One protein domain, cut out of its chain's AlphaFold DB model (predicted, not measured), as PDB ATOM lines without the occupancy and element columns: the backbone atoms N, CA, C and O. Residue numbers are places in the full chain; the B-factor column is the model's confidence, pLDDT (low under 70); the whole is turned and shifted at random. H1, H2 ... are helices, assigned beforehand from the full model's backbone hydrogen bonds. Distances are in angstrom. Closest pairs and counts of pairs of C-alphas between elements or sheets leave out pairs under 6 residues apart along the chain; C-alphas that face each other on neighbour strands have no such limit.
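Overview. This is residues 231 to 283 of the 614 residues of the protein "DNA methylase" of Helicobacter pylori (UniProt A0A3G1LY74). A long helix, H1, and a shorter one, H2, lie side by side as a helical hairpin, and the link between them makes a loop whose residues 255 to 261 stick out beyond the end of H1. The printed part has 53 residues with two named helices, H1 then H2, and no named strand; its class is all helix. It is loose, with a radius of gyration of the C-alphas of 13.2 A, and a rod in outline, spanning 42 by 15 by 12 A.

Arrangement. H1, residues 235 to 254, and H2, residues 268 to 281, touch. Their closest C-alphas, those of Ser 236 and Lys 277, are 4.7 A apart. They run opposite ways at a shallow tilt of 20 degrees. In both, every O i to N i+4 pair is within hydrogen-bond range.

Along the chain. H1 measures 28.4 A from C-alpha 235 at (-15.251, -12.290, 3.974) to C-alpha 254 at (-38.370, -10.556, -12.392). H2 measures 20.2 A and ends with C-alpha 281 at (-19.579, -11.308, 11.265).

Size, cuts and confidence. The C-alphas of Lys 232 and Gly 259, the two farthest apart, are 42.3 A apart. The printed part has no cut. The link from H1 to H2, residues 255 to 267, is long. The model's pLDDT is under 70 at residues 254 to 271.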
ATOM      1  N   GLU A 231     -14.535 -15.766  10.518       83.31
ATOM      2  CA  GLU A 231     -15.196 -14.748  11.333       83.31
ATOM      3  C   GLU A 231     -14.348 -13.479  11.473       83.31
ATOM      4  O   GLU A 231     -13.125 -13.532  11.601       83.31
ATOM      5  N   LYS A 232     -15.012 -12.318  11.499       79.44
ATOM      6  CA  LYS A 232     -14.387 -10.998  11.710       79.44
ATOM      7  C   LYS A 232     -13.316 -10.650  10.669       79.44
ATOM      8  O   LYS A 232     -12.440  -9.822  10.924       79.44
ATOM      9  N   THR A 233     -13.412 -11.235   9.476       78.69
ATOM     10  CA  THR A 233     -12.539 -10.923   8.342       78.69
ATOM     11  C   THR A 233     -13.280 -10.187   7.230       78.69
ATOM     12  O   THR A 233     -14.481  -9.891   7.299       78.69
ATOM     13  N   TYR A 234     -12.536  -9.890   6.167       80.62
ATOM     14  CA  TYR A 234     -13.044  -9.260   4.959       80.62
ATOM     15  C   TYR A 234     -14.086 -10.113   4.207       80.62
ATOM     16  O   TYR A 234     -14.827  -9.569   3.387       80.62
ATOM     17  N   ASP A 235     -14.219 -11.407   4.533       83.00
ATOM     18  CA  ASP A 235     -15.251 -12.290   3.974       83.00
ATOM     19  C   ASP A 235     -16.662 -11.706   4.134       83.00
ATOM     20  O   ASP A 235     -17.459 -11.744   3.199       83.00
ATOM     21  N   SER A 236     -16.959 -11.081   5.278       82.19
ATOM     22  CA  SER A 236     -18.257 -10.434   5.533       82.19
ATOM     23  C   SER A 236     -18.608  -9.375   4.474       82.19
ATOM     24  O   SER A 236     -19.739  -9.318   3.982       82.19
ATOM     25  N   ARG A 237     -17.622  -8.569   4.058       82.88
ATOM     26  CA  ARG A 237     -17.788  -7.560   3.004       82.88
ATOM     27  C   ARG A 237     -17.944  -8.210   1.633       82.88
ATOM     28  O   ARG A 237     -18.748  -7.735   0.834       82.88
ATOM     29  N   MET A 238     -17.205  -9.282   1.359       83.62
ATOM     30  CA  MET A 238     -17.303 -10.013   0.091       83.62
ATOM     31  C   MET A 238     -18.703 -10.602  -0.101       83.62
ATOM     32  O   MET A 238     -19.352 -10.344  -1.116       83.62
ATOM     33  N   TRP A 239     -19.233 -11.270   0.923       87.75
ATOM     34  CA  TRP A 239     -20.593 -11.807   0.901       87.75
ATOM     35  C   TRP A 239     -21.664 -10.714   0.827       87.75
ATOM     36  O   TRP A 239     -22.650 -10.881   0.113       87.75
ATOM     37  N   GLN A 240     -21.447  -9.542   1.439       83.81
ATOM     38  CA  GLN A 240     -22.324  -8.377   1.248       83.81
ATOM     39  C   GLN A 240     -22.348  -7.873  -0.207       83.81
ATOM     40  O   GLN A 240     -23.407  -7.477  -0.709       83.81
ATOM     41  N   ILE A 241     -21.200  -7.856  -0.890       84.56
ATOM     42  CA  ILE A 241     -21.120  -7.456  -2.302       84.56
ATOM     43  C   ILE A 241     -21.911  -8.448  -3.159       84.56
ATOM     44  O   ILE A 241     -22.703  -8.026  -4.006       84.56
ATOM     45  N   ILE A 242     -21.749  -9.750  -2.911       86.38
ATOM     46  CA  ILE A 242     -22.506 -10.799  -3.600       86.38
ATOM     47  C   ILE A 242     -24.004 -10.688  -3.320       86.38
ATOM     48  O   ILE A 242     -24.786 -10.716  -4.269       86.38
ATOM     49  N   GLU A 243     -24.414 -10.486  -2.067       85.12
ATOM     50  CA  GLU A 243     -25.812 -10.266  -1.676       85.12
ATOM     51  C   GLU A 243     -26.427  -9.103  -2.475       85.12
ATOM     52  O   GLU A 243     -27.500  -9.233  -3.065       85.12
ATOM     53  N   THR A 244     -25.718  -7.973  -2.543       82.12
ATOM     54  CA  THR A 244     -26.177  -6.757  -3.234       82.12
ATOM     55  C   THR A 244     -26.309  -6.978  -4.740       82.12
ATOM     56  O   THR A 244     -27.343  -6.651  -5.326       82.12
ATOM     57  N   LYS A 245     -25.286  -7.567  -5.375       84.94
ATOM     58  CA  LYS A 245     -25.307  -7.855  -6.815       84.94
ATOM     59  C   LYS A 245     -26.397  -8.878  -7.162       84.94
ATOM     60  O   LYS A 245     -27.128  -8.668  -8.127       84.94
ATOM     61  N   SER A 246     -26.541  -9.937  -6.361       82.69
ATOM     62  CA  SER A 246     -27.558 -10.982  -6.563       82.69
ATOM     63  C   SER A 246     -28.963 -10.391  -6.511       82.69
ATOM     64  O   SER A 246     -29.732 -10.579  -7.446       82.69
ATOM     65  N   LYS A 247     -29.269  -9.571  -5.493       78.69
ATOM     66  CA  LYS A 247     -30.567  -8.884  -5.386       78.69
ATOM     67  C   LYS A 247     -30.881  -8.022  -6.609       78.69
ATOM     68  O   LYS A 247     -32.009  -8.053  -7.091       78.69
ATOM     69  N   GLY A 248     -29.899  -7.281  -7.126       78.62
ATOM     70  CA  GLY A 248     -30.078  -6.473  -8.336       78.62
ATOM     71  C   GLY A 248     -30.416  -7.318  -9.570       78.62
ATOM     72  O   GLY A 248     -31.353  -7.000 -10.301       78.62
ATOM     73  N   ILE A 249     -29.702  -8.431  -9.768       76.75
ATOM     74  CA  ILE A 249     -29.951  -9.368 -10.878       76.75
ATOM     75  C   ILE A 249     -31.341 -10.004 -10.752       76.75
ATOM     76  O   ILE A 249     -32.075 -10.087 -11.734       76.75
ATOM     77  N   GLU A 250     -31.725 -10.432  -9.550       75.44
ATOM     78  CA  GLU A 250     -33.027 -11.053  -9.285       75.44
ATOM     79  C   GLU A 250     -34.191 -10.091  -9.563       75.44
ATOM     80  O   GLU A 250     -35.171 -10.477 -10.204       75.44
ATOM     81  N   GLN A 251     -34.076  -8.832  -9.130       71.88
ATOM     82  CA  GLN A 251     -35.071  -7.792  -9.413       71.88
ATOM     83  C   GLN A 251     -35.205  -7.538 -10.915       71.88
ATOM     84  O   GLN A 251     -36.321  -7.472 -11.425       71.88
ATOM     85  N   PHE A 252     -34.082  -7.462 -11.633       76.88
ATOM     86  CA  PHE A 252     -34.088  -7.289 -13.082       76.88
ATOM     87  C   PHE A 252     -34.718  -8.488 -13.807       76.88
ATOM     88  O   PHE A 252     -35.576  -8.306 -14.666       76.88
ATOM     89  N   ARG A 253     -34.363  -9.725 -13.427       71.00
ATOM     90  CA  ARG A 253     -34.931 -10.953 -14.016       71.00
ATOM     91  C   ARG A 253     -36.449 -11.018 -13.849       71.00
ATOM     92  O   ARG A 253     -37.157 -11.476 -14.744       71.00
ATOM     93  N   ASN A 254     -36.948 -10.550 -12.711       66.50
ATOM     94  CA  ASN A 254     -38.370 -10.556 -12.392       66.50
ATOM     95  C   ASN A 254     -39.117  -9.317 -12.921       66.50
ATOM     96  O   ASN A 254     -40.342  -9.285 -12.841       66.50
ATOM     97  N   ALA A 255     -38.428  -8.334 -13.511       63.28
ATOM     98  CA  ALA A 255     -39.038  -7.087 -13.975       63.28
ATOM     99  C   ALA A 255     -40.072  -7.282 -15.100       63.28
ATOM    100  O   ALA A 255     -41.018  -6.513 -15.188       63.28
ATOM    101  N   HIS A 256     -39.954  -8.326 -15.932       59.38
ATOM    102  CA  HIS A 256     -40.950  -8.628 -16.975       59.38
ATOM    103  C   HIS A 256     -42.215  -9.322 -16.422       59.38
ATOM    104  O   HIS A 256     -43.224  -9.419 -17.118       59.38
ATOM    105  N   LYS A 257     -42.219  -9.767 -15.155       58.53
ATOM    106  CA  LYS A 257     -43.426 -10.260 -14.461       58.53
ATOM    107  C   LYS A 257     -44.281  -9.093 -13.924       58.53
ATOM    108  O   LYS A 257     -44.882  -9.197 -12.857       58.53
ATOM    109  N   LEU A 258     -44.326  -7.973 -14.656       47.41
ATOM    110  CA  LEU A 258     -45.167  -6.801 -14.391       47.41
ATOM    111  C   LEU A 258     -46.645  -7.220 -14.432       47.41
ATOM    112  O   LEU A 258     -47.246  -7.334 -15.495       47.41
ATOM    113  N   GLY A 259     -47.199  -7.506 -13.255       48.59
ATOM    114  CA  GLY A 259     -48.564  -7.999 -13.051       48.59
ATOM    115  C   GLY A 259     -48.669  -8.990 -11.889       48.59
ATOM    116  O   GLY A 259     -49.704  -9.067 -11.235       48.59
ATOM    117  N   LEU A 260     -47.571  -9.681 -11.566       45.06
ATOM    118  CA  LEU A 260     -47.432 -10.464 -10.345       45.06
ATOM    119  C   LEU A 260     -46.689  -9.595  -9.322       45.06
ATOM    120  O   LEU A 260     -45.465  -9.493  -9.359       45.06
ATOM    121  N   ASN A 261     -47.406  -8.994  -8.369       46.03
ATOM    122  CA  ASN A 261     -46.824  -8.398  -7.149       46.03
ATOM    123  C   ASN A 261     -46.211  -9.471  -6.210       46.03
ATOM    124  O   ASN A 261     -46.183  -9.318  -4.989       46.03
ATOM    125  N   GLU A 262     -45.747 -10.581  -6.771       45.91
ATOM    126  CA  GLU A 262     -45.322 -11.791  -6.087       45.91
ATOM    127  C   GLU A 262     -43.831 -11.992  -6.406       45.91
ATOM    128  O   GLU A 262     -43.431 -12.668  -7.352       45.91
ATOM    129  N   LEU A 263     -42.974 -11.354  -5.598       46.88
ATOM    130  CA  LEU A 263     -41.562 -11.731  -5.439       46.88
ATOM    131  C   LEU A 263     -41.495 -13.044  -4.634       46.88
ATOM    132  O   LEU A 263     -40.995 -13.067  -3.507       46.88
ATOM    133  N   GLU A 264     -42.061 -14.114  -5.189       45.22
ATOM    134  CA  GLU A 264     -42.231 -15.401  -4.499       45.22
ATOM    135  C   GLU A 264     -41.154 -16.441  -4.810       45.22
ATOM    136  O   GLU A 264     -41.127 -17.487  -4.168       45.22
ATOM    137  N   ASP A 265     -40.195 -16.157  -5.693       43.41
ATOM    138  CA  ASP A 265     -39.058 -17.067  -5.824       43.41
ATOM    139  C   ASP A 265     -38.119 -16.916  -4.619       43.41
ATOM    140  O   ASP A 265     -37.501 -15.865  -4.397       43.41
ATOM    141  N   PHE A 266     -37.992 -18.001  -3.851       48.62
ATOM    142  CA  PHE A 266     -36.819 -18.300  -3.035       48.62
ATOM    143  C   PHE A 266     -35.596 -18.336  -3.961       48.62
ATOM    144  O   PHE A 266     -35.172 -19.385  -4.436       48.62
ATOM    145  N   ASN A 267     -35.029 -17.172  -4.268       55.25
ATOM    146  CA  ASN A 267     -33.770 -17.137  -4.985       55.25
ATOM    147  C   ASN A 267     -32.639 -17.410  -3.994       55.25
ATOM    148  O   ASN A 267     -32.267 -16.580  -3.164       55.25
ATOM    149  N   MET A 268     -32.125 -18.630  -4.110       58.22
ATOM    150  CA  MET A 268     -31.082 -19.236  -3.291       58.22
ATOM    151  C   MET A 268     -29.820 -18.358  -3.192       58.22
ATOM    152  O   MET A 268     -29.198 -18.296  -2.137       58.22
ATOM    153  N   GLY A 269     -29.489 -17.589  -4.239       62.84
ATOM    154  CA  GLY A 269     -28.282 -16.755  -4.287       62.84
ATOM    155  C   GLY A 269     -28.230 -15.644  -3.230       62.84
ATOM    156  O   GLY A 269     -27.265 -15.566  -2.467       62.84
ATOM    157  N   SER A 270     -29.254 -14.783  -3.151       64.38
ATOM    158  CA  SER A 270     -29.248 -13.664  -2.195       64.38
ATOM    159  C   SER A 270     -29.433 -14.101  -0.736       64.38
ATOM    160  O   SER A 270     -28.836 -13.485   0.150       64.38
ATOM    161  N   SER A 271     -30.196 -15.171  -0.483       68.31
ATOM    162  CA  SER A 271     -30.377 -15.736   0.865       68.31
ATOM    163  C   SER A 271     -29.087 -16.371   1.385       68.31
ATOM    164  O   SER A 271     -28.616 -15.995   2.456       68.31
ATOM    165  N   ASN A 272     -28.451 -17.236   0.583       75.50
ATOM    166  CA  ASN A 272     -27.197 -17.897   0.949       75.50
ATOM    167  C   ASN A 272     -26.086 -16.880   1.248       75.50
ATOM    168  O   ASN A 272     -25.323 -17.037   2.200       75.50
ATOM    169  N   ALA A 273     -26.005 -15.803   0.458       78.56
ATOM    170  CA  ALA A 273     -25.035 -14.738   0.688       78.56
ATOM    171  C   ALA A 273     -25.330 -13.929   1.962       78.56
ATOM    172  O   ALA A 273     -24.400 -13.494   2.640       78.56
ATOM    173  N   SER A 274     -26.607 -13.728   2.301       81.62
ATOM    174  CA  SER A 274     -27.018 -13.037   3.527       81.62
ATOM    175  C   SER A 274     -26.687 -13.855   4.779       81.62
ATOM    176  O   SER A 274     -26.122 -13.302   5.721       81.62
ATOM    177  N   GLU A 275     -26.961 -15.161   4.761       83.56
ATOM    178  CA  GLU A 275     -26.593 -16.090   5.837       83.56
ATOM    179  C   GLU A 275     -25.079 -16.142   6.018       83.56
ATOM    180  O   GLU A 275     -24.573 -15.958   7.123       83.56
ATOM    181  N   MET A 276     -24.336 -16.278   4.920       83.88
ATOM    182  CA  MET A 276     -22.884 -16.348   4.997       83.88
ATOM    183  C   MET A 276     -22.249 -15.034   5.470       83.88
ATOM    184  O   MET A 276     -21.291 -15.032   6.243       83.88
ATOM    185  N   LYS A 277     -22.800 -13.890   5.058       85.06
ATOM    186  CA  LYS A 277     -22.405 -12.587   5.596       85.06
ATOM    187  C   LYS A 277     -22.629 -12.521   7.106       85.06
ATOM    188  O   LYS A 277     -21.756 -12.004   7.798       85.06
ATOM    189  N   ALA A 278     -23.775 -13.001   7.596       82.75
ATOM    190  CA  ALA A 278     -24.088 -13.022   9.021       82.75
ATOM    191  C   ALA A 278     -23.099 -13.900   9.799       82.75
ATOM    192  O   ALA A 278     -22.520 -13.419  10.774       82.75
ATOM    193  N   GLU A 279     -22.825 -15.113   9.317       83.88
ATOM    194  CA  GLU A 279     -21.860 -16.040   9.924       83.88
ATOM    195  C   GLU A 279     -20.456 -15.418   9.972       83.88
ATOM    196  O   GLU A 279     -19.814 -15.362  11.020       83.88
ATOM    197  N   ALA A 280     -20.020 -14.807   8.865       82.94
ATOM    198  CA  ALA A 280     -18.724 -14.141   8.771       82.94
ATOM    199  C   ALA A 280     -18.579 -12.934   9.720       82.94
ATOM    200  O   ALA A 280     -17.454 -12.511  10.002       82.94
ATOM    201  N   THR A 281     -19.674 -12.361  10.238       82.06
ATOM    202  CA  THR A 281     -19.579 -11.308  11.265       82.06
ATOM    203  C   THR A 281     -19.147 -11.844  12.633       82.06
ATOM    204  O   THR A 281     -18.623 -11.072  13.438       82.06
ATOM    205  N   GLY A 282     -19.367 -13.136  12.911       80.56
ATOM    206  CA  GLY A 282     -19.150 -13.742  14.229       80.56
ATOM    207  C   GLY A 282     -20.092 -13.214  15.322       80.56
ATOM    208  O   GLY A 282     -19.792 -13.352  16.507       80.56
ATOM    209  N   ASN A 283     -21.201 -12.552  14.957       83.12
ATOM    210  CA  ASN A 283     -22.219 -12.085  15.900       83.12
ATOM    211  C   ASN A 283     -23.488 -12.959  15.806       83.12
ATOM    212  O   ASN A 283     -24.258 -12.801  14.852       83.12
TER     213      ASN A 283